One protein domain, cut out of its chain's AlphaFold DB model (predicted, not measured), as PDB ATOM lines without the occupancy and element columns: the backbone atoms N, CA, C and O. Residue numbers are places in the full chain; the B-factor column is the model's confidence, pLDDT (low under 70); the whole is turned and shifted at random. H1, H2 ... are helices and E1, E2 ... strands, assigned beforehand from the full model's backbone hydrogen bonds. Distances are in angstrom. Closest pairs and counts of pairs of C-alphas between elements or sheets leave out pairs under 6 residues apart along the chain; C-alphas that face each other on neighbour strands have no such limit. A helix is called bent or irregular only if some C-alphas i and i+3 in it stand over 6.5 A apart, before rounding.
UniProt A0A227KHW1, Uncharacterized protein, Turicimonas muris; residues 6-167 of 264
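AT A GLANCE: This is residues 6 to 167 of the 264 residues of an uncharacterized protein of Turicimonas muris (UniProt A0A227KHW1). One long helix, H1, runs through the middle, with the helices H2 and H5 packed crosswise on one side of it and the helical hairpin of H3 and H4 on another side, where H4 meets H1 through its residues 96 to 101. A small hairpin of two strands, E1 and E2, packs by the last part of H1, residues 22 to 31, and the short helix H6 packs on these strands; residues 103 to 124 run as a wide loop past the beginning of H1. The printed part has 162 residues, with six named helices and two named strands in the order H1 H2 H3 H4 H5 E1 E2 H6, and its class is mostly helix. The sheet has the order E1 - E2 and is antiparallel. The whole is compact, with a radius of gyration of the C-alphas of 16.4 A, and it spans 49 by 43 by 27 A.

HOW THE PARTS SIT: The strands E1, residues 142 to 146, and E2, residues 152 to 156, form a hairpin and are antiparallel, with 155 degrees between their directions. N 143 and O 155 are 2.9 A apart and N 155 and O 143 are 3.0 A apart, both within hydrogen-bond range. Residues 36 to 37 make a short antiparallel pairing with residues 153 to 154 of E2. The helix H6, residues 162 to 167, touches no helix; its closest C-alphas to E2 are those of Ala 165 and His 155, 7.2 A apart. H1, residues 6 to 31, comes closest to E2 at the C-alphas of Thr 27 and Phe 156, 5.5 A apart. H1 is the hub, touching three other helices. With residues 15 to 23 alone it touches H5, residues 125 to 135, about perpendicular at 77 degrees; the closest C-alphas are those of Ile 19 and Ala 135, 5.5 A apart. With residues 18 to 26 alone it touches H2, residues 38 to 51, at a steep tilt of 51 degrees, opposite ways; the closest C-alphas, of Leu 22 and Phe 45, are 6.8 A apart. H2 and H5 touch about perpendicular, at 79 degrees, with the C-alphas of Arg 42 and Phe 128 closest at 6.7 A. With residues 16 to 20 alone H1 touches H4, residues 82 to 102, at a shallow tilt of 18 degrees, opposite ways; the closest C-alphas, of Lys 16 and Leu 100, are 6.4 A apart. H4 forms a helical hairpin with H3, residues 57 to 74, at a shallow tilt of 29 degrees; the closest C-alphas are those of Ile 64 and Arg 94, 5.3 A apart. H3 is apart from H5 and from both strands. Every O i to N i+4 pair is within hydrogen-bond range in H4, H5 and H6, against 21 of 22 in H1, 8 of 10 in H2 and 12 of 14 in H3.

IN THESE COORDINATES: H1 begins at C-alpha 6 (-40.598, -14.704, -38.984) and is 37.2 A long from first to last C-alpha. H2 measures 20.4 A and is only just irregular, with C-alphas 47 and 50 6.9 A apart. H3 measures 25.9 A, has a kink of 33 degrees near residue 68, and is only just irregular, with C-alphas 65 and 68 6.7 A apart. H4 measures 29.5 A and H5 15.0 A. E1 begins at C-alpha 142 (-49.574, -8.915, -9.896); E1 and E2 each measure 13.9 A. H6 measures 8.6 A and ends at C-alpha 167 (-59.265, -5.143, 3.540).

THE WHOLE: The two C-alphas farthest apart are those of Asn 76 and Glu 114, at 49.7 A. The printed part has no cut. The link from H4 to H5, 22 residues, is long; those from H2 to H3, E1 to E2 and E2 to H6 are tight. The mean pLDDT of the printed part is 83.9, and it is under 70 at residues 6 to 11, 103 to 120 and 122.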
ATOM      1  N   ASN A   6     -40.131 -16.072 -39.213       43.81
ATOM      2  CA  ASN A   6     -40.598 -14.704 -38.984       43.81
ATOM      3  C   ASN A   6     -42.027 -14.622 -38.410       43.81
ATOM      4  O   ASN A   6     -42.422 -13.561 -37.958       43.81
ATOM      5  N   LYS A   7     -42.818 -15.709 -38.451       41.06
ATOM      6  CA  LYS A   7     -44.197 -15.734 -37.915       41.06
ATOM      7  C   LYS A   7     -44.236 -16.160 -36.440       41.06
ATOM      8  O   LYS A   7     -45.018 -15.615 -35.666       41.06
ATOM      9  N   LEU A   8     -43.367 -17.096 -36.037       45.41
ATOM     10  CA  LEU A   8     -43.228 -17.522 -34.635       45.41
ATOM     11  C   LEU A   8     -42.733 -16.369 -33.742       45.41
ATOM     12  O   LEU A   8     -43.205 -16.198 -32.616       45.41
ATOM     13  N   SER A   9     -41.813 -15.549 -34.263       55.31
ATOM     14  CA  SER A   9     -41.290 -14.371 -33.566       55.31
ATOM     15  C   SER A   9     -42.360 -13.292 -33.360       55.31
ATOM     16  O   SER A   9     -42.420 -12.703 -32.283       55.31
ATOM     17  N   THR A  10     -43.246 -13.060 -34.336       57.59
ATOM     18  CA  THR A  10     -44.338 -12.075 -34.220       57.59
ATOM     19  C   THR A  10     -45.390 -12.488 -33.190       57.59
ATOM     20  O   THR A  10     -45.749 -11.668 -32.349       57.59
ATOM     21  N   ASN A  11     -45.824 -13.756 -33.178       67.50
ATOM     22  CA  ASN A  11     -46.779 -14.251 -32.172       67.50
ATOM     23  C   ASN A  11     -46.209 -14.173 -30.749       67.50
ATOM     24  O   ASN A  11     -46.903 -13.776 -29.817       67.50
ATOM     25  N   THR A  12     -44.922 -14.488 -30.591       74.06
ATOM     26  CA  THR A  12     -44.225 -14.389 -29.300       74.06
ATOM     27  C   THR A  12     -44.124 -12.938 -28.819       74.06
ATOM     28  O   THR A  12     -44.349 -12.658 -27.643       74.06
ATOM     29  N   SER A  13     -43.812 -12.000 -29.718       79.19
ATOM     30  CA  SER A  13     -43.753 -10.567 -29.398       79.19
ATOM     31  C   SER A  13     -45.122  -9.995 -29.042       79.19
ATOM     32  O   SER A  13     -45.228  -9.245 -28.074       79.19
ATOM     33  N   GLN A  14     -46.180 -10.395 -29.756       85.00
ATOM     34  CA  GLN A  14     -47.544  -9.989 -29.424       85.00
ATOM     35  C   GLN A  14     -47.966 -10.521 -28.053       85.00
ATOM     36  O   GLN A  14     -48.478  -9.759 -27.242       85.00
ATOM     37  N   PHE A  15     -47.690 -11.792 -27.754       86.69
ATOM     38  CA  PHE A  15     -48.008 -12.380 -26.452       86.69
ATOM     39  C   PHE A  15     -47.301 -11.656 -25.299       86.69
ATOM     40  O   PHE A  15     -47.932 -11.283 -24.313       86.69
ATOM     41  N   LYS A  16     -46.002 -11.359 -25.446       88.19
ATOM     42  CA  LYS A  16     -45.266 -10.539 -24.467       88.19
ATOM     43  C   LYS A  16     -45.871  -9.142 -24.328       88.19
ATOM     44  O   LYS A  16     -46.012  -8.655 -23.210       88.19
ATOM     45  N   SER A  17     -46.241  -8.509 -25.442       90.31
ATOM     46  CA  SER A  17     -46.905  -7.202 -25.444       90.31
ATOM     47  C   SER A  17     -48.242  -7.238 -24.701       90.31
ATOM     48  O   SER A  17     -48.571  -6.292 -23.990       90.31
ATOM     49  N   ASP A  18     -48.994  -8.325 -24.829       92.44
ATOM     50  CA  ASP A  18     -50.278  -8.494 -24.155       92.44
ATOM     51  C   ASP A  18     -50.127  -8.754 -22.657       92.44
ATOM     52  O   ASP A  18     -50.932  -8.250 -21.881       92.44
ATOM     53  N   ILE A  19     -49.077  -9.470 -22.232       93.12
ATOM     54  CA  ILE A  19     -48.728  -9.588 -20.808       93.12
ATOM     55  C   ILE A  19     -48.443  -8.198 -20.229       93.12
ATOM     56  O   ILE A  19     -48.995  -7.839 -19.190       93.12
ATOM     57  N   VAL A  20     -47.620  -7.392 -20.913       93.88
ATOM     58  CA  VAL A  20     -47.334  -6.010 -20.489       93.88
ATOM     59  C   VAL A  20     -48.626  -5.200 -20.401       93.88
ATOM     60  O   VAL A  20     -48.850  -4.513 -19.407       93.88
ATOM     61  N   PHE A  21     -49.493  -5.315 -21.408       95.31
ATOM     62  CA  PHE A  21     -50.770  -4.615 -21.443       95.31
ATOM     63  C   PHE A  21     -51.702  -5.028 -20.294       95.31
ATOM     64  O   PHE A  21     -52.262  -4.163 -19.625       95.31
ATOM     65  N   LEU A  22     -51.827  -6.326 -20.014       96.38
ATOM     66  CA  LEU A  22     -52.625  -6.835 -18.899       96.38
ATOM     67  C   LEU A  22     -52.114  -6.298 -17.553       96.38
ATOM     68  O   LEU A  22     -52.906  -5.846 -16.726       96.38
ATOM     69  N   VAL A  23     -50.794  -6.295 -17.341       95.56
ATOM     70  CA  VAL A  23     -50.189  -5.724 -16.126       95.56
ATOM     71  C   VAL A  23     -50.446  -4.217 -16.040       95.56
ATOM     72  O   VAL A  23     -50.721  -3.708 -14.952       95.56
ATOM     73  N   ASP A  24     -50.419  -3.496 -17.164       95.44
ATOM     74  CA  ASP A  24     -50.756  -2.071 -17.208       95.44
ATOM     75  C   ASP A  24     -52.232  -1.813 -16.838       95.44
ATOM     76  O   ASP A  24     -52.495  -0.871 -16.089       95.44
ATOM     77  N   LEU A  25     -53.176  -2.669 -17.259       96.75
ATOM     78  CA  LEU A  25     -54.584  -2.590 -16.833       96.75
ATOM     79  C   LEU A  25     -54.728  -2.764 -15.313       96.75
ATOM     80  O   LEU A  25     -55.331  -1.927 -14.641       96.75
ATOM     81  N   VAL A  26     -54.116  -3.804 -14.737       96.81
ATOM     82  CA  VAL A  26     -54.144  -4.032 -13.277       96.81
ATOM     83  C   VAL A  26     -53.476  -2.873 -12.523       96.81
ATOM     84  O   VAL A  26     -53.944  -2.446 -11.460       96.81
ATOM     85  N   THR A  27     -52.391  -2.328 -13.081       95.62
ATOM     86  CA  THR A  27     -51.689  -1.160 -12.535       95.62
ATOM     87  C   THR A  27     -52.580   0.083 -12.546       95.62
ATOM     88  O   THR A  27     -52.557   0.844 -11.579       95.62
ATOM     89  N   GLU A  28     -53.391   0.285 -13.591       95.44
ATOM     90  CA  GLU A  28     -54.336   1.403 -13.692       95.44
ATOM     91  C   GLU A  28     -55.342   1.383 -12.532       95.44
ATOM     92  O   GLU A  28     -55.468   2.381 -11.816       95.44
ATOM     93  N   HIS A  29     -55.988   0.239 -12.284       96.19
ATOM     94  CA  HIS A  29     -56.916   0.060 -11.156       96.19
ATOM     95  C   HIS A  29     -56.222   0.261  -9.805       96.19
ATOM     96  O   HIS A  29     -56.668   1.053  -8.970       96.19
ATOM     97  N   SER A  30     -55.055  -0.362  -9.621       94.56
ATOM     98  CA  SER A  30     -54.292  -0.273  -8.369       94.56
ATOM     99  C   SER A  30     -53.813   1.154  -8.076       94.56
ATOM    100  O   SER A  30     -53.780   1.577  -6.921       94.56
ATOM    101  N   SER A  31     -53.488   1.939  -9.110       91.12
ATOM    102  CA  SER A  31     -53.082   3.344  -8.965       91.12
ATOM    103  C   SER A  31     -54.208   4.242  -8.439       91.12
ATOM    104  O   SER A  31     -53.944   5.202  -7.712       91.12
ATOM    105  N   LYS A  32     -55.461   3.889  -8.751       92.44
ATOM    106  CA  LYS A  32     -56.681   4.562  -8.283       92.44
ATOM    107  C   LYS A  32     -57.184   4.005  -6.950       92.44
ATOM    108  O   LYS A  32     -58.224   4.452  -6.476       92.44
ATOM    109  N   VAL A  33     -56.452   3.064  -6.342       91.06
ATOM    110  CA  VAL A  33     -56.862   2.352  -5.122       91.06
ATOM    111  C   VAL A  33     -58.218   1.676  -5.346       91.06
ATOM    112  O   VAL A  33     -59.175   1.884  -4.606       91.06
ATOM    113  N   GLN A  34     -58.317   0.909  -6.432       93.06
ATOM    114  CA  GLN A  34     -59.495   0.129  -6.802       93.06
ATOM    115  C   GLN A  34     -59.091  -1.330  -7.011       93.06
ATOM    116  O   GLN A  34     -57.999  -1.617  -7.506       93.06
ATOM    117  N   LEU A  35     -59.972  -2.246  -6.611       91.94
ATOM    118  CA  LEU A  35     -59.840  -3.662  -6.933       91.94
ATOM    119  C   LEU A  35     -60.581  -3.954  -8.231       91.94
ATOM    120  O   LEU A  35     -61.645  -3.386  -8.471       91.94
ATOM    121  N   VAL A  36     -60.043  -4.883  -9.012       96.31
ATOM    122  CA  VAL A  36     -60.679  -5.397 -10.224       96.31
ATOM    123  C   VAL A  36     -60.860  -6.903 -10.083       96.31
ATOM    124  O   VAL A  36     -59.960  -7.601  -9.604       96.31
ATOM    125  N   THR A  37     -62.041  -7.404 -10.436       97.00
ATOM    126  CA  THR A  37     -62.281  -8.852 -10.499       97.00
ATOM    127  C   THR A  37     -61.649  -9.451 -11.754       97.00
ATOM    128  O   THR A  37     -61.458  -8.756 -12.752       97.00
ATOM    129  N   VAL A  38     -61.346 -10.750 -11.740       96.88
ATOM    130  CA  VAL A  38     -60.839 -11.452 -12.935       96.88
ATOM    131  C   VAL A  38     -61.832 -11.332 -14.098       96.88
ATOM    132  O   VAL A  38     -61.426 -11.164 -15.247       96.88
ATOM    133  N   GLU A  39     -63.136 -11.350 -13.817       96.38
ATOM    134  CA  GLU A  39     -64.193 -11.213 -14.818       96.38
ATOM    135  C   GLU A  39     -64.232  -9.814 -15.455       96.38
ATOM    136  O   GLU A  39     -64.346  -9.702 -16.679       96.38
ATOM    137  N   GLU A  40     -64.110  -8.754 -14.649       97.06
ATOM    138  CA  GLU A  40     -64.032  -7.367 -15.134       97.06
ATOM    139  C   GLU A  40     -62.743  -7.129 -15.924       97.06
ATOM    140  O   GLU A  40     -62.789  -6.567 -17.019       97.06
ATOM    141  N   LEU A  41     -61.608  -7.623 -15.417       97.38
ATOM    142  CA  LEU A  41     -60.313  -7.519 -16.086       97.38
ATOM    143  C   LEU A  41     -60.329  -8.228 -17.444       97.38
ATOM    144  O   LEU A  41     -59.816  -7.694 -18.426       97.38
ATOM    145  N   ARG A  42     -60.960  -9.407 -17.521       97.00
ATOM    146  CA  ARG A  42     -61.160 -10.128 -18.780       97.00
ATOM    147  C   ARG A  42     -61.995  -9.314 -19.755       97.00
ATOM    148  O   ARG A  42     -61.614  -9.197 -20.913       97.00
ATOM    149  N   ALA A  43     -63.126  -8.765 -19.314       96.81
ATOM    150  CA  ALA A  43     -63.978  -7.952 -20.180       96.81
ATOM    151  C   ALA A  43     -63.213  -6.745 -20.752       96.81
ATOM    152  O   ALA A  43     -63.234  -6.524 -21.961       96.81
ATOM    153  N   GLU A  44     -62.472  -6.033 -19.900       96.88
ATOM    154  CA  GLU A  44     -61.666  -4.876 -20.294       96.88
ATOM    155  C   GLU A  44     -60.517  -5.255 -21.245       96.88
ATOM    156  O   GLU A  44     -60.254  -4.557 -22.229       96.88
ATOM    157  N   PHE A  45     -59.852  -6.388 -20.998       95.88
ATOM    158  CA  PHE A  45     -58.796  -6.891 -21.871       95.88
ATOM    159  C   PHE A  45     -59.332  -7.249 -23.262       95.88
ATOM    160  O   PHE A  45     -58.751  -6.823 -24.257       95.88
ATOM    161  N   LEU A  46     -60.452  -7.976 -23.352       93.62
ATOM    162  CA  LEU A  46     -61.058  -8.363 -24.633       93.62
ATOM    163  C   LEU A  46     -61.505  -7.148 -25.462       93.62
ATOM    164  O   LEU A  46     -61.427  -7.180 -26.688       93.62
ATOM    165  N   GLU A  47     -61.943  -6.072 -24.808       93.62
ATOM    166  CA  GLU A  47     -62.342  -4.827 -25.473       93.62
ATOM    167  C   GLU A  47     -61.137  -4.032 -26.005       93.62
ATOM    168  O   GLU A  47     -61.160  -3.509 -27.124       93.62
ATOM    169  N   ARG A  48     -60.066  -3.921 -25.207       93.62
ATOM    170  CA  ARG A  48     -58.960  -2.988 -25.474       93.62
ATOM    171  C   ARG A  48     -57.763  -3.632 -26.183       93.62
ATOM    172  O   ARG A  48     -57.110  -2.954 -26.975       93.62
ATOM    173  N   ALA A  49     -57.486  -4.917 -25.951       89.75
ATOM    174  CA  ALA A  49     -56.339  -5.620 -26.536       89.75
ATOM    175  C   ALA A  49     -56.333  -5.665 -28.082       89.75
ATOM    176  O   ALA A  49     -55.251  -5.507 -28.649       89.75
ATOM    177  N   PRO A  50     -57.477  -5.791 -28.796       87.69
ATOM    178  CA  PRO A  50     -57.496  -5.745 -30.264       87.69
ATOM    179  C   PRO A  50     -56.932  -4.454 -30.869       87.69
ATOM    180  O   PRO A  50     -56.408  -4.464 -31.980       87.69
ATOM    181  N   ASN A  51     -57.046  -3.341 -30.138       86.50
ATOM    182  CA  ASN A  51     -56.612  -2.009 -30.567       86.50
ATOM    183  C   ASN A  51     -55.195  -1.662 -30.096       86.50
ATOM    184  O   ASN A  51     -54.683  -0.582 -30.402       86.50
ATOM    185  N   GLN A  52     -54.569  -2.534 -29.304       82.56
ATOM    186  CA  GLN A  52     -53.312  -2.215 -28.658       82.56
ATOM    187  C   GLN A  52     -52.145  -2.383 -29.627       82.56
ATOM    188  O   GLN A  52     -51.954  -3.433 -30.243       82.56
ATOM    189  N   LYS A  53     -51.315  -1.341 -29.735       83.56
ATOM    190  CA  LYS A  53     -50.074  -1.412 -30.509       83.56
ATOM    191  C   LYS A  53     -49.131  -2.430 -29.864       83.56
ATOM    192  O   LYS A  53     -48.840  -2.334 -28.673       83.56
ATOM    193  N   MET A  54     -48.602  -3.343 -30.674       83.00
ATOM    194  CA  MET A  54     -47.557  -4.271 -30.247       83.00
ATOM    195  C   MET A  54     -46.303  -3.508 -29.791       83.00
ATOM    196  O   MET A  54     -45.771  -2.681 -30.534       83.00
ATOM    197  N   LEU A  55     -45.815  -3.821 -28.591       83.75
ATOM    198  CA  LEU A  55     -44.539  -3.332 -28.079       83.75
ATOM    199  C   LEU A  55     -43.382  -4.068 -28.767       83.75
ATOM    200  O   LEU A  55     -43.266  -5.291 -28.678       83.75
ATOM    201  N   THR A  56     -42.511  -3.326 -29.448       83.25
ATOM    202  CA  THR A  56     -41.327  -3.895 -30.111       83.25
ATOM    203  C   THR A  56     -40.165  -4.100 -29.133       83.25
ATOM    204  O   THR A  56     -40.071  -3.424 -28.108       83.25
ATOM    205  N   GLU A  57     -39.228  -5.000 -29.460       81.56
ATOM    206  CA  GLU A  57     -38.038  -5.231 -28.621       81.56
ATOM    207  C   GLU A  57     -37.184  -3.968 -28.445       81.56
ATOM    208  O   GLU A  57     -36.638  -3.736 -27.370       81.56
ATOM    209  N   GLU A  58     -37.077  -3.132 -29.480       83.12
ATOM    210  CA  GLU A  58     -36.306  -1.886 -29.420       83.12
ATOM    211  C   GLU A  58     -36.990  -0.833 -28.536       83.12
ATOM    212  O   GLU A  58     -36.317  -0.146 -27.764       83.12
ATOM    213  N   GLU A  59     -38.324  -0.741 -28.572       86.44
ATOM    214  CA  GLU A  59     -39.088   0.098 -27.639       86.44
ATOM    215  C   GLU A  59     -38.918  -0.395 -26.196       86.44
ATOM    216  O   GLU A  59     -38.642   0.411 -25.308       86.44
ATOM    217  N   ALA A  60     -38.993  -1.712 -25.968       86.00
ATOM    218  CA  ALA A  60     -38.787  -2.309 -24.651       86.00
ATOM    219  C   ALA A  60     -37.366  -2.057 -24.114       86.00
ATOM    220  O   ALA A  60     -37.214  -1.652 -22.962       86.00
ATOM    221  N   LYS A  61     -36.320  -2.229 -24.938       86.81
ATOM    222  CA  LYS A  61     -34.927  -1.911 -24.564       86.81
ATOM    223  C   LYS A  61     -34.755  -0.432 -24.234       86.81
ATOM    224  O   LYS A  61     -34.210  -0.099 -23.184       86.81
ATOM    225  N   THR A  62     -35.281   0.449 -25.084       90.00
ATOM    226  CA  THR A  62     -35.234   1.901 -24.858       90.00
ATOM    227  C   THR A  62     -35.913   2.269 -23.538       90.00
ATOM    228  O   THR A  62     -35.406   3.081 -22.763       90.00
ATOM    229  N   GLU A  63     -37.050   1.649 -23.233       91.50
ATOM    230  CA  GLU A  63     -37.726   1.846 -21.957       91.50
ATOM    231  C   GLU A  63     -36.880   1.346 -20.771       91.50
ATOM    232  O   GLU A  63     -36.651   2.104 -19.826       91.50
ATOM    233  N   ILE A  64     -36.336   0.127 -20.835       90.25
ATOM    234  CA  ILE A  64     -35.460  -0.444 -19.794       90.25
ATOM    235  C   ILE A  64     -34.259   0.467 -19.494       90.25
ATOM    236  O   ILE A  64     -33.904   0.637 -18.322       90.25
ATOM    237  N   ASP A  65     -33.654   1.049 -20.529       90.69
ATOM    238  CA  ASP A  65     -32.466   1.898 -20.416       90.69
ATOM    239  C   ASP A  65     -32.787   3.303 -19.885       90.69
ATOM    240  O   ASP A  65     -31.951   3.926 -19.227       90.69
ATOM    241  N   THR A  66     -34.006   3.804 -20.108       93.62
ATOM    242  CA  THR A  66     -34.429   5.132 -19.628       93.62
ATOM    243  C   THR A  66     -34.925   5.123 -18.181       93.62
ATOM    244  O   THR A  66     -34.778   6.129 -17.480       93.62
ATOM    245  N   ILE A  67     -35.475   4.002 -17.695       92.25
ATOM    246  CA  ILE A  67     -36.025   3.889 -16.334       92.25
ATOM    247  C   ILE A  67     -35.028   4.297 -15.227       92.25
ATOM    248  O   ILE A  67     -35.437   5.065 -14.356       92.25
ATOM    249  N   PRO A  68     -33.744   3.882 -15.229       91.94
ATOM    250  CA  PRO A  68     -32.784   4.267 -14.185       91.94
ATOM    251  C   PRO A  68     -32.625   5.777 -13.995       91.94
ATOM    252  O   PRO A  68     -32.395   6.248 -12.881       91.94
ATOM    253  N   TYR A  69     -32.742   6.546 -15.080       92.00
ATOM    254  CA  TYR A  69     -32.660   8.004 -15.025       92.00
ATOM    255  C   TYR A  69     -33.901   8.599 -14.356       92.00
ATOM    256  O   TYR A  69     -33.759   9.401 -13.434       92.00
ATOM    257  N   LYS A  70     -35.098   8.130 -14.732       91.94
ATOM    258  CA  LYS A  70     -36.368   8.520 -14.095       91.94
ATOM    259  C   LYS A  70     -36.408   8.128 -12.615       91.94
ATOM    260  O   LYS A  70     -36.798   8.920 -11.768       91.94
ATOM    261  N   GLU A  71     -35.943   6.927 -12.271       90.81
ATOM    262  CA  GLU A  71     -35.866   6.465 -10.879       90.81
ATOM    263  C   GLU A  71     -34.974   7.383 -10.031       90.81
ATOM    264  O   GLU A  71     -35.325   7.737  -8.903       90.81
ATOM    265  N   LYS A  72     -33.830   7.808 -10.583       90.44
ATOM    266  CA  LYS A  72     -32.894   8.708  -9.903       90.44
ATOM    267  C   LYS A  72     -33.522  10.068  -9.594       90.44
ATOM    268  O   LYS A  72     -33.239  10.617  -8.530       90.44
ATOM    269  N   GLU A  73     -34.363  10.590 -10.483       90.62
ATOM    270  CA  GLU A  73     -35.104  11.841 -10.267       90.62
ATOM    271  C   GLU A  73     -36.109  11.719  -9.112       90.62
ATOM    272  O   GLU A  73     -36.276  12.655  -8.334       90.62
ATOM    273  N   LEU A  74     -36.711  10.538  -8.938       89.88
ATOM    274  CA  LEU A  74     -37.729  10.273  -7.916       89.88
ATOM    275  C   LEU A  74     -37.153   9.750  -6.588       89.88
ATOM    276  O   LEU A  74     -37.896   9.560  -5.627       89.88
ATOM    277  N   ARG A  75     -35.840   9.510  -6.493       83.31
ATOM    278  CA  ARG A  75     -35.207   8.786  -5.371       83.31
ATOM    279  C   ARG A  75     -35.431   9.410  -3.991       83.31
ATOM    280  O   ARG A  75     -35.439   8.684  -3.004       83.31
ATOM    281  N   ASN A  76     -35.586  10.730  -3.921       87.50
ATOM    282  CA  ASN A  76     -35.738  11.454  -2.655       87.50
ATOM    283  C   ASN A  76     -37.207  11.683  -2.257       87.50
ATOM    284  O   ASN A  76     -37.462  12.350  -1.257       87.50
ATOM    285  N   SER A  77     -38.163  11.185  -3.043       87.62
ATOM    286  CA  SER A  77     -39.585  11.295  -2.716       87.62
ATOM    287  C   SER A  77     -39.970  10.374  -1.557       87.62
ATOM    288  O   SER A  77     -39.377   9.310  -1.364       87.62
ATOM    289  N   ALA A  78     -40.963  10.798  -0.772       83.44
ATOM    290  CA  ALA A  78     -41.560   9.945   0.246       83.44
ATOM    291  C   ALA A  78     -42.261   8.758  -0.425       83.44
ATOM    292  O   ALA A  78     -42.879   8.913  -1.475       83.44
ATOM    293  N   ASP A  79     -42.191   7.575   0.183       78.94
ATOM    294  CA  ASP A  79     -42.658   6.357  -0.482       78.94
ATOM    295  C   ASP A  79     -44.180   6.385  -0.739       78.94
ATOM    296  O   ASP A  79     -44.645   5.972  -1.801       78.94
ATOM    297  N   ASP A  80     -44.965   6.976   0.161       79.31
ATOM    298  CA  ASP A  80     -46.418   7.102  -0.016       79.31
ATOM    299  C   ASP A  80     -46.844   8.249  -0.949       79.31
ATOM    300  O   ASP A  80     -48.029   8.369  -1.279       79.31
ATOM    301  N   SER A  81     -45.901   9.080  -1.412       88.25
ATOM    302  CA  SER A  81     -46.204  10.169  -2.343       88.25
ATOM    303  C   SER A  81     -46.504   9.639  -3.755       88.25
ATOM    304  O   SER A  81     -46.124   8.513  -4.099       88.25
ATOM    305  N   PRO A  82     -47.172  10.432  -4.614       88.31
ATOM    306  CA  PRO A  82     -47.360  10.081  -6.024       88.31
ATOM    307  C   PRO A  82     -46.044   9.731  -6.737       88.31
ATOM    308  O   PRO A  82     -45.985   8.768  -7.499       88.31
ATOM    309  N   GLU A  83     -44.971  10.461  -6.440       91.06
ATOM    310  CA  GLU A  83     -43.625  10.234  -6.969       91.06
ATOM    311  C   GLU A  83     -43.015   8.922  -6.454       91.06
ATOM    312  O   GLU A  83     -42.404   8.183  -7.228       91.06
ATOM    313  N   GLY A  84     -43.219   8.593  -5.172       88.56
ATOM    314  CA  GLY A  84     -42.787   7.322  -4.587       88.56
ATOM    315  C   GLY A  84     -43.496   6.121  -5.220       88.56
ATOM    316  O   GLY A  84     -42.851   5.135  -5.590       88.56
ATOM    317  N   LYS A  85     -44.811   6.237  -5.439       89.56
ATOM    318  CA  LYS A  85     -45.629   5.248  -6.161       89.56
ATOM    319  C   LYS A  85     -45.136   5.037  -7.593       89.56
ATOM    320  O   LYS A  85     -44.927   3.895  -8.007       89.56
ATOM    321  N   GLU A  86     -44.881   6.119  -8.329       92.06
ATOM    322  CA  GLU A  86     -44.343   6.030  -9.691       92.06
ATOM    323  C   GLU A  86     -42.942   5.400  -9.700       92.06
ATOM    324  O   GLU A  86     -42.658   4.540 -10.534       92.06
ATOM    325  N   ARG A  87     -42.084   5.713  -8.718       92.44
ATOM    326  CA  ARG A  87     -40.772   5.064  -8.566       92.44
ATOM    327  C   ARG A  87     -40.905   3.542  -8.436       92.44
ATOM    328  O   ARG A  87     -40.215   2.807  -9.145       92.44
ATOM    329  N   ARG A  88     -41.802   3.049  -7.570       91.25
ATOM    330  CA  ARG A  88     -42.052   1.602  -7.391       91.25
ATOM    331  C   ARG A  88     -42.599   0.938  -8.652       91.25
ATOM    332  O   ARG A  88     -42.170  -0.170  -8.997       91.25
ATOM    333  N   ARG A  89     -43.501   1.620  -9.365       93.06
ATOM    334  CA  ARG A  89     -44.021   1.167 -10.661       93.06
ATOM    335  C   ARG A  89     -42.896   1.026 -11.685       93.06
ATOM    336  O   ARG A  89     -42.796  -0.023 -12.314       93.06
ATOM    337  N   LEU A  90     -42.025   2.027 -11.817       93.19
ATOM    338  CA  LEU A  90     -40.910   2.015 -12.769       93.19
ATOM    339  C   LEU A  90     -39.916   0.878 -12.492       93.19
ATOM    340  O   LEU A  90     -39.536   0.162 -13.418       93.19
ATOM    341  N   ILE A  91     -39.541   0.657 -11.227       92.06
ATOM    342  CA  ILE A  91     -38.651  -0.452 -10.832       92.06
ATOM    343  C   ILE A  91     -39.260  -1.802 -11.234       92.06
ATOM    344  O   ILE A  91     -38.592  -2.650 -11.830       92.06
ATOM    345  N   SER A  92     -40.550  -1.977 -10.948       92.50
ATOM    346  CA  SER A  92     -41.296  -3.194 -11.268       92.50
ATOM    347  C   SER A  92     -41.422  -3.403 -12.776       92.50
ATOM    348  O   SER A  92     -41.148  -4.493 -13.273       92.50
ATOM    349  N   ARG A  93     -41.733  -2.335 -13.519       93.75
ATOM    350  CA  ARG A  93     -41.842  -2.346 -14.981       93.75
ATOM    351  C   ARG A  93     -40.517  -2.696 -15.649       93.75
ATOM    352  O   ARG A  93     -40.493  -3.536 -16.542       93.75
ATOM    353  N   ARG A  94     -39.400  -2.139 -15.171       92.50
ATOM    354  CA  ARG A  94     -38.060  -2.489 -15.665       92.50
ATOM    355  C   ARG A  94     -37.768  -3.972 -15.487       92.50
ATOM    356  O   ARG A  94     -37.270  -4.606 -16.412       92.50
ATOM    357  N   ARG A  95     -38.070  -4.521 -14.307       90.94
ATOM    358  CA  ARG A  95     -37.842  -5.938 -14.000       90.94
ATOM    359  C   ARG A  95     -38.702  -6.851 -14.875       90.94
ATOM    360  O   ARG A  95     -38.172  -7.813 -15.424       90.94
ATOM    361  N   MET A  96     -39.981  -6.518 -15.042       92.25
ATOM    362  CA  MET A  96     -40.907  -7.226 -15.926       92.25
ATOM    363  C   MET A  96     -40.400  -7.240 -17.374       92.25
ATOM    364  O   MET A  96     -40.224  -8.311 -17.951       92.25
ATOM    365  N   LEU A  97     -40.100  -6.069 -17.950       90.62
ATOM    366  CA  LEU A  97     -39.614  -5.970 -19.329       90.62
ATOM    367  C   LEU A  97     -38.292  -6.726 -19.511       90.62
ATOM    368  O   LEU A  97     -38.118  -7.441 -20.494       90.62
ATOM    369  N   HIS A  98     -37.381  -6.633 -18.541       87.81
ATOM    370  CA  HIS A  98     -36.130  -7.380 -18.588       87.81
ATOM    371  C   HIS A  98     -36.362  -8.904 -18.577       87.81
ATOM    372  O   HIS A  98     -35.712  -9.616 -19.335       87.81
ATOM    373  N   SER A  99     -37.296  -9.420 -17.773       86.94
ATOM    374  CA  SER A  99     -37.631 -10.857 -17.737       86.94
ATOM    375  C   SER A  99     -38.288 -11.327 -19.048       86.94
ATOM    376  O   SER A  99     -37.853 -12.317 -19.647       86.94
ATOM    377  N   LEU A 100     -39.260 -10.562 -19.561       86.00
ATOM    378  CA  LEU A 100     -39.995 -10.866 -20.797       86.00
ATOM    379  C   LEU A 100     -39.109 -10.834 -22.051       86.00
ATOM    380  O   LEU A 100     -39.220 -11.712 -22.912       86.00
ATOM    381  N   PHE A 101     -38.233  -9.836 -22.178       82.25
ATOM    382  CA  PHE A 101     -37.491  -9.581 -23.417       82.25
ATOM    383  C   PHE A 101     -36.032 -10.062 -23.390       82.25
ATOM    384  O   PHE A 101     -35.488 -10.313 -24.461       82.25
ATOM    385  N   ASN A 102     -35.428 -10.303 -22.214       73.38
ATOM    386  CA  ASN A 102     -34.027 -10.747 -22.105       73.38
ATOM    387  C   ASN A 102     -33.831 -12.201 -21.615       73.38
ATOM    388  O   ASN A 102     -32.683 -12.607 -21.437       73.38
ATOM    389  N   GLY A 103     -34.893 -13.013 -21.466       60.03
ATOM    390  CA  GLY A 103     -34.755 -14.478 -21.582       60.03
ATOM    391  C   GLY A 103     -35.232 -15.390 -20.443       60.03
ATOM    392  O   GLY A 103     -34.664 -16.470 -20.306       60.03
ATOM    393  N   GLU A 104     -36.258 -15.047 -19.657       52.38
ATOM    394  CA  GLU A 104     -36.768 -15.965 -18.607       52.38
ATOM    395  C   GLU A 104     -38.070 -16.706 -18.961       52.38
ATOM    396  O   GLU A 104     -38.426 -17.673 -18.286       52.38
ATOM    397  N   LEU A 105     -38.766 -16.321 -20.033       47.59
ATOM    398  CA  LEU A 105     -40.047 -16.926 -20.406       47.59
ATOM    399  C   LEU A 105     -39.913 -17.825 -21.640       47.59
ATOM    400  O   LEU A 105     -39.725 -17.359 -22.764       47.59
ATOM    401  N   SER A 106     -40.042 -19.138 -21.419       44.28
ATOM    402  CA  SER A 106     -40.291 -20.134 -22.468       44.28
ATOM    403  C   SER A 106     -41.745 -19.995 -22.920       44.28
ATOM    404  O   SER A 106     -42.610 -20.744 -22.463       44.28
ATOM    405  N   VAL A 107     -42.017 -19.040 -23.808       48.50
ATOM    406  CA  VAL A 107     -43.318 -18.923 -24.481       48.50
ATOM    407  C   VAL A 107     -43.490 -20.179 -25.338       48.50
ATOM    408  O   VAL A 107     -42.828 -20.327 -26.362       48.50
ATOM    409  N   ARG A 108     -44.285 -21.143 -24.859       46.62
ATOM    410  CA  ARG A 108     -44.656 -22.313 -25.661       46.62
ATOM    411  C   ARG A 108     -45.719 -21.905 -26.667       46.62
ATOM    412  O   ARG A 108     -46.575 -21.079 -26.376       46.62
ATOM    413  N   ASP A 109     -45.578 -22.500 -27.839       42.81
ATOM    414  CA  ASP A 109     -46.215 -22.163 -29.104       42.81
ATOM    415  C   ASP A 109     -47.723 -21.898 -29.000       42.81
ATOM    416  O   ASP A 109     -48.527 -22.814 -28.825       42.81
ATOM    417  N   LEU A 110     -48.103 -20.636 -29.199       45.31
ATOM    418  CA  LEU A 110     -49.455 -20.274 -29.607       45.31
ATOM    419  C   LEU A 110     -49.593 -20.581 -31.098       45.31
ATOM    420  O   LEU A 110     -49.081 -19.854 -31.961       45.31
ATOM    421  N   GLU A 111     -50.247 -21.696 -31.410       39.47
ATOM    422  CA  GLU A 111     -50.553 -22.049 -32.788       39.47
ATOM    423  C   GLU A 111     -51.695 -21.186 -33.354       39.47
ATOM    424  O   GLU A 111     -52.838 -21.274 -32.924       39.47
ATOM    425  N   LYS A 112     -51.346 -20.464 -34.431       42.22
ATOM    426  CA  LYS A 112     -52.172 -20.025 -35.579       42.22
ATOM    427  C   LYS A 112     -53.298 -19.008 -35.344       42.22
ATOM    428  O   LYS A 112     -54.382 -19.385 -34.934       42.22
ATOM    429  N   GLN A 113     -53.118 -17.821 -35.938       39.66
ATOM    430  CA  GLN A 113     -53.991 -17.311 -37.014       39.66
ATOM    431  C   GLN A 113     -53.151 -16.524 -38.049       39.66
ATOM    432  O   GLN A 113     -52.110 -15.963 -37.711       39.66
ATOM    433  N   GLU A 114     -53.545 -16.565 -39.328       37.56
ATOM    434  CA  GLU A 114     -52.865 -15.927 -40.472       37.56
ATOM    435  C   GLU A 114     -53.631 -14.681 -40.964       37.56
ATOM    436  O   GLU A 114     -54.846 -14.763 -41.099       37.56
ATOM    437  N   GLY A 115     -52.927 -13.600 -41.352       33.00
ATOM    438  CA  GLY A 115     -53.446 -12.558 -42.266       33.00
ATOM    439  C   GLY A 115     -52.930 -11.121 -42.034       33.00
ATOM    440  O   GLY A 115     -53.018 -10.611 -40.927       33.00
ATOM    441  N   GLU A 116     -52.407 -10.463 -43.082       35.47
ATOM    442  CA  GLU A 116     -52.290  -8.984 -43.201       35.47
ATOM    443  C   GLU A 116     -53.629  -8.391 -43.711       35.47
ATOM    444  O   GLU A 116     -54.375  -9.136 -44.347       35.47
ATOM    445  N   PRO A 117     -53.858  -7.060 -43.721       53.62
ATOM    446  CA  PRO A 117     -53.661  -6.024 -42.705       53.62
ATOM    447  C   PRO A 117     -55.018  -5.444 -42.213       53.62
ATOM    448  O   PRO A 117     -56.002  -5.433 -42.944       53.62
ATOM    449  N   GLU A 118     -55.039  -4.870 -41.005       49.28
ATOM    450  CA  GLU A 118     -56.083  -3.930 -40.532       49.28
ATOM    451  C   GLU A 118     -57.522  -4.475 -40.342       49.28
ATOM    452  O   GLU A 118     -58.499  -3.743 -40.485       49.28
ATOM    453  N   GLU A 119     -57.662  -5.732 -39.917       48.56
ATOM    454  CA  GLU A 119     -58.845  -6.190 -39.170       48.56
ATOM    455  C   GLU A 119     -58.496  -6.249 -37.675       48.56
ATOM    456  O   GLU A 119     -57.376  -6.616 -37.305       48.56
ATOM    457  N   LEU A 120     -59.424  -5.827 -36.807       54.19
ATOM    458  CA  LEU A 120     -59.243  -5.914 -35.358       54.19
ATOM    459  C   LEU A 120     -58.926  -7.361 -34.996       54.19
ATOM    460  O   LEU A 120     -59.718  -8.260 -35.268       54.19
ATOM    461  N   ARG A 121     -57.767  -7.574 -34.377       70.38
ATOM    462  CA  ARG A 121     -57.357  -8.879 -33.873       70.38
ATOM    463  C   ARG A 121     -58.466  -9.469 -32.997       70.38
ATOM    464  O   ARG A 121     -58.815  -8.875 -31.980       70.38
ATOM    465  N   GLU A 122     -58.974 -10.650 -33.342       69.94
ATOM    466  CA  GLU A 122     -59.913 -11.370 -32.480       69.94
ATOM    467  C   GLU A 122     -59.169 -11.915 -31.255       69.94
ATOM    468  O   GLU A 122     -58.391 -12.866 -31.331       69.94
ATOM    469  N   VAL A 123     -59.379 -11.274 -30.107       83.94
ATOM    470  CA  VAL A 123     -58.867 -11.732 -28.815       83.94
ATOM    471  C   VAL A 123     -59.960 -12.582 -28.178       83.94
ATOM    472  O   VAL A 123     -61.065 -12.095 -27.941       83.94
ATOM    473  N   THR A 124     -59.675 -13.862 -27.935       88.00
ATOM    474  CA  THR A 124     -60.650 -14.791 -27.354       88.00
ATOM    475  C   THR A 124     -60.523 -14.862 -25.829       88.00
ATOM    476  O   THR A 124     -59.470 -14.548 -25.266       88.00
ATOM    477  N   PRO A 125     -61.580 -15.304 -25.130       89.56
ATOM    478  CA  PRO A 125     -61.514 -15.665 -23.718       89.56
ATOM    479  C   PRO A 125     -60.378 -16.611 -23.340       89.56
ATOM    480  O   PRO A 125     -59.708 -16.390 -22.340       89.56
ATOM    481  N   GLU A 126     -60.169 -17.652 -24.140       89.19
ATOM    482  CA  GLU A 126     -59.168 -18.684 -23.879       89.19
ATOM    483  C   GLU A 126     -57.761 -18.096 -23.992       89.19
ATOM    484  O   GLU A 126     -56.889 -18.390 -23.180       89.19
ATOM    485  N   TYR A 127     -57.566 -17.187 -24.951       89.81
ATOM    486  CA  TYR A 127     -56.321 -16.447 -25.084       89.81
ATOM    487  C   TYR A 127     -56.060 -15.531 -23.879       89.81
ATOM    488  O   TYR A 127     -54.928 -15.437 -23.403       89.81
ATOM    489  N   PHE A 128     -57.098 -14.869 -23.352       93.31
ATOM    490  CA  PHE A 128     -56.967 -14.124 -22.099       93.31
ATOM    491  C   PHE A 128     -56.505 -15.038 -20.962       93.31
ATOM    492  O   PHE A 128     -55.590 -14.653 -20.243       93.31
ATOM    493  N   ASP A 129     -57.080 -16.234 -20.811       91.62
ATOM    494  CA  ASP A 129     -56.705 -17.156 -19.732       91.62
ATOM    495  C   ASP A 129     -55.223 -17.564 -19.819       91.62
ATOM    496  O   ASP A 129     -54.544 -17.664 -18.795       91.62
ATOM    497  N   GLU A 130     -54.689 -17.734 -21.031       91.00
ATOM    498  CA  GLU A 130     -53.267 -18.011 -21.268       91.00
ATOM    499  C   GLU A 130     -52.371 -16.820 -20.902       91.00
ATOM    500  O   GLU A 130     -51.398 -16.984 -20.159       91.00
ATOM    501  N   VAL A 131     -52.708 -15.614 -21.379       91.94
ATOM    502  CA  VAL A 131     -51.980 -14.376 -21.039       91.94
ATOM    503  C   VAL A 131     -52.028 -14.127 -19.536       91.94
ATOM    504  O   VAL A 131     -51.012 -13.796 -18.930       91.94
ATOM    505  N   TYR A 132     -53.192 -14.313 -18.922       94.31
ATOM    506  CA  TYR A 132     -53.430 -14.120 -17.501       94.31
ATOM    507  C   TYR A 132     -52.622 -15.106 -16.655       94.31
ATOM    508  O   TYR A 132     -51.896 -14.696 -15.746       94.31
ATOM    509  N   ALA A 133     -52.663 -16.397 -16.998       92.31
ATOM    510  CA  ALA A 133     -51.881 -17.420 -16.316       92.31
ATOM    511  C   ALA A 133     -50.372 -17.170 -16.428       92.31
ATOM    512  O   ALA A 133     -49.637 -17.471 -15.487       92.31
ATOM    513  N   GLU A 134     -49.891 -16.629 -17.550       89.88
ATOM    514  CA  GLU A 134     -48.481 -16.266 -17.696       89.88
ATOM    515  C   GLU A 134     -48.131 -14.961 -16.974       89.88
ATOM    516  O   GLU A 134     -47.063 -14.860 -16.373       89.88
ATOM    517  N   ALA A 135     -49.035 -13.982 -16.959       91.69
ATOM    518  CA  ALA A 135     -48.836 -12.725 -16.249       91.69
ATOM    519  C   ALA A 135     -48.736 -12.927 -14.731       91.69
ATOM    520  O   ALA A 135     -47.957 -12.230 -14.082       91.69
ATOM    521  N   LEU A 136     -49.456 -13.901 -14.167       91.56
ATOM    522  CA  LEU A 136     -49.330 -14.283 -12.755       91.56
ATOM    523  C   LEU A 136     -47.977 -14.939 -12.422       91.56
ATOM    524  O   LEU A 136     -47.615 -15.047 -11.250       91.56
ATOM    525  N   LYS A 137     -47.219 -15.395 -13.425       87.06
ATOM    526  CA  LYS A 137     -45.884 -15.975 -13.233       87.06
ATOM    527  C   LYS A 137     -44.807 -14.895 -13.281       87.06
ATOM    528  O   LYS A 137     -44.979 -13.811 -13.830       87.06
ATOM    529  N   GLY A 138     -43.632 -15.240 -12.762       74.94
ATOM    530  CA  GLY A 138     -42.441 -14.404 -12.893       74.94
ATOM    531  C   GLY A 138     -42.531 -13.077 -12.122       74.94
ATOM    532  O   GLY A 138     -43.319 -12.936 -11.188       74.94
ATOM    533  N   PRO A 139     -41.678 -12.094 -12.451       83.62
ATOM    534  CA  PRO A 139     -41.546 -10.852 -11.692       83.62
ATOM    535  C   PRO A 139     -42.499  -9.734 -12.160       83.62
ATOM    536  O   PRO A 139     -42.089  -8.575 -12.249       83.62
ATOM    537  N   ASN A 140     -43.759 -10.066 -12.450       87.38
ATOM    538  CA  ASN A 140     -44.763  -9.111 -12.947       87.38
ATOM    539  C   ASN A 140     -45.496  -8.363 -11.819       87.38
ATOM    540  O   ASN A 140     -46.169  -7.366 -12.070       87.38
ATOM    541  N   ASN A 141     -45.321  -8.809 -10.569       91.81
ATOM    542  CA  ASN A 141     -45.852  -8.195  -9.347       91.81
ATOM    543  C   ASN A 141     -47.376  -7.963  -9.347       91.81
ATOM    544  O   ASN A 141     -47.858  -7.045  -8.681       91.81
ATOM    545  N   ILE A 142     -48.127  -8.792 -10.071       94.69
ATOM    546  CA  ILE A 142     -49.574  -8.915  -9.896       94.69
ATOM    547  C   ILE A 142     -49.872 -10.097  -8.972       94.69
ATOM    548  O   ILE A 142     -49.173 -11.109  -9.017       94.69
ATOM    549  N   GLU A 143     -50.884  -9.961  -8.125       94.94
ATOM    550  CA  GLU A 143     -51.326 -11.013  -7.210       94.94
ATOM    551  C   GLU A 143     -52.842 -11.188  -7.301       94.94
ATOM    552  O   GLU A 143     -53.585 -10.207  -7.372       94.94
ATOM    553  N   GLU A 144     -53.279 -12.449  -7.303       95.50
ATOM    554  CA  GLU A 144     -54.683 -12.854  -7.246       95.50
ATOM    555  C   GLU A 144     -55.031 -13.357  -5.840       95.50
ATOM    556  O   GLU A 144     -54.261 -14.096  -5.221       95.50
ATOM    557  N   PHE A 145     -56.230 -13.028  -5.360       94.25
ATOM    558  CA  PHE A 145     -56.811 -13.673  -4.188       94.25
ATOM    559  C   PHE A 145     -58.327 -13.838  -4.319       94.25
ATOM    560  O   PHE A 145     -59.018 -13.011  -4.909       94.25
ATOM    561  N   GLU A 146     -58.856 -14.900  -3.714       94.19
ATOM    562  CA  GLU A 146     -60.296 -15.086  -3.543       94.19
ATOM    563  C   GLU A 146     -60.776 -14.332  -2.292       94.19
ATOM    564  O   GLU A 146     -60.156 -14.421  -1.224       94.19
ATOM    565  N   SER A 147     -61.861 -13.566  -2.431       92.81
ATOM    566  CA  SER A 147     -62.516 -12.867  -1.324       92.81
ATOM    567  C   SER A 147     -63.741 -13.631  -0.808       92.81
ATOM    568  O   SER A 147     -64.136 -14.676  -1.319       92.81
ATOM    569  N   TRP A 148     -64.358 -13.115   0.249       88.44
ATOM    570  CA  TRP A 148     -65.482 -13.734   0.957       88.44
ATOM    571  C   TRP A 148     -66.757 -13.878   0.127       88.44
ATOM    572  O   TRP A 148     -67.623 -14.681   0.471       88.44
ATOM    573  N   ASP A 149     -66.888 -13.087  -0.935       90.75
ATOM    574  CA  ASP A 149     -67.996 -13.149  -1.881       90.75
ATOM    575  C   ASP A 149     -67.777 -14.208  -2.978       90.75
ATOM    576  O   ASP A 149     -68.604 -14.333  -3.881       90.75
ATOM    577  N   GLY A 150     -66.689 -14.986  -2.887       91.44
ATOM    578  CA  GLY A 150     -66.306 -16.020  -3.849       91.44
ATOM    579  C   GLY A 150     -65.727 -15.461  -5.148       91.44
ATOM    580  O   GLY A 150     -65.513 -16.217  -6.096       91.44
ATOM    581  N   LYS A 151     -65.494 -14.145  -5.226       94.25
ATOM    582  CA  LYS A 151     -64.870 -13.517  -6.391       94.25
ATOM    583  C   LYS A 151     -63.361 -13.500  -6.255       94.25
ATOM    584  O   LYS A 151     -62.810 -13.411  -5.155       94.25
ATOM    585  N   ARG A 152     -62.695 -13.538  -7.406       96.12
ATOM    586  CA  ARG A 152     -61.239 -13.479  -7.513       96.12
ATOM    587  C   ARG A 152     -60.848 -12.070  -7.918       96.12
ATOM    588  O   ARG A 152     -61.299 -11.572  -8.948       96.12
ATOM    589  N   TYR A 153     -60.057 -11.429  -7.073       96.44
ATOM    590  CA  TYR A 153     -59.566 -10.072  -7.261       96.44
ATOM    591  C   TYR A 153     -58.089 -10.094  -7.607       96.44
ATOM    592  O   TYR A 153     -57.349 -10.940  -7.105       96.44
ATOM    593  N   VAL A 154     -57.668  -9.132  -8.424       96.50
ATOM    594  CA  VAL A 154     -56.276  -8.981  -8.850       96.50
ATOM    595  C   VAL A 154     -55.801  -7.573  -8.532       96.50
ATOM    596  O   VAL A 154     -56.536  -6.603  -8.726       96.50
ATOM    597  N   HIS A 155     -54.571  -7.444  -8.045       96.75
ATOM    598  CA  HIS A 155     -53.957  -6.145  -7.784       96.75
ATOM    599  C   HIS A 155     -52.464  -6.139  -8.100       96.75
ATOM    600  O   HIS A 155     -51.815  -7.179  -8.195       96.75
ATOM    601  N   PHE A 156     -51.913  -4.937  -8.254       96.50
ATOM    602  CA  PHE A 156     -50.497  -4.711  -8.493       96.50
ATOM    603  C   PHE A 156     -49.788  -4.415  -7.165       96.50
ATOM    604  O   PHE A 156     -49.911  -3.318  -6.607       96.50
ATOM    605  N   LEU A 157     -49.026  -5.397  -6.674       94.12
ATOM    606  CA  LEU A 157     -48.314  -5.390  -5.387       94.12
ATOM    607  C   LEU A 157     -47.533  -4.100  -5.080       94.12
ATOM    608  O   LEU A 157     -47.591  -3.625  -3.946       94.12
ATOM    609  N   PRO A 158     -46.812  -3.479  -6.038       93.38
ATOM    610  CA  PRO A 158     -46.020  -2.283  -5.765       93.38
ATOM    611  C   PRO A 158     -46.864  -1.053  -5.413       93.38
ATOM    612  O   PRO A 158     -46.329  -0.091  -4.859       93.38
ATOM    613  N   LEU A 159     -48.156  -1.048  -5.750       92.81
ATOM    614  CA  LEU A 159     -49.073   0.060  -5.466       92.81
ATOM    615  C   LEU A 159     -50.127  -0.293  -4.415       92.81
ATOM    616  O   LEU A 159     -50.591   0.608  -3.717       92.81
ATOM    617  N   LEU A 160     -50.478  -1.573  -4.292       91.88
ATOM    618  CA  LEU A 160     -51.489  -2.069  -3.367       91.88
ATOM    619  C   LEU A 160     -50.979  -3.344  -2.687       91.88
ATOM    620  O   LEU A 160     -50.766  -4.350  -3.360       91.88
ATOM    621  N   SER A 161     -50.785  -3.309  -1.367       90.88
ATOM    622  CA  SER A 161     -50.364  -4.496  -0.615       90.88
ATOM    623  C   SER A 161     -51.492  -5.525  -0.521       90.88
ATOM    624  O   SER A 161     -52.671  -5.165  -0.530       90.88
ATOM    625  N   SER A 162     -51.136  -6.799  -0.363       90.88
ATOM    626  CA  SER A 162     -52.086  -7.912  -0.232       90.88
ATOM    627  C   SER A 162     -53.054  -7.711   0.936       90.88
ATOM    628  O   SER A 162     -54.262  -7.878   0.780       90.88
ATOM    629  N   SER A 163     -52.546  -7.277   2.092       88.25
ATOM    630  CA  SER A 163     -53.352  -6.973   3.282       88.25
ATOM    631  C   SER A 163     -54.381  -5.882   3.006       88.25
ATOM    632  O   SER A 163     -55.557  -6.004   3.349       88.25
ATOM    633  N   PHE A 164     -53.956  -4.809   2.335       89.50
ATOM    634  CA  PHE A 164     -54.848  -3.701   2.026       89.50
ATOM    635  C   PHE A 164     -55.865  -4.077   0.941       89.50
ATOM    636  O   PHE A 164     -57.032  -3.702   1.040       89.50
ATOM    637  N   ALA A 165     -55.473  -4.887  -0.045       92.44
ATOM    638  CA  ALA A 165     -56.387  -5.429  -1.042       92.44
ATOM    639  C   ALA A 165     -57.464  -6.326  -0.400       92.44
ATOM    640  O   ALA A 165     -58.656  -6.173  -0.676       92.44
ATOM    641  N   ARG A 166     -57.086  -7.200   0.542       90.25
ATOM    642  CA  ARG A 166     -58.046  -8.014   1.311       90.25
ATOM    643  C   ARG A 166     -58.994  -7.150   2.131       90.25
ATOM    644  O   ARG A 166     -60.202  -7.393   2.096       90.25
ATOM    645  N   LEU A 167     -58.471  -6.124   2.802       90.12
ATOM    646  CA  LEU A 167     -59.265  -5.143   3.540       90.12
ATOM    647  C   LEU A 167     -60.307  -4.488   2.628       90.12
ATOM    648  O   LEU A 167     -61.496  -4.507   2.941       90.12
TER     649      LEU A 167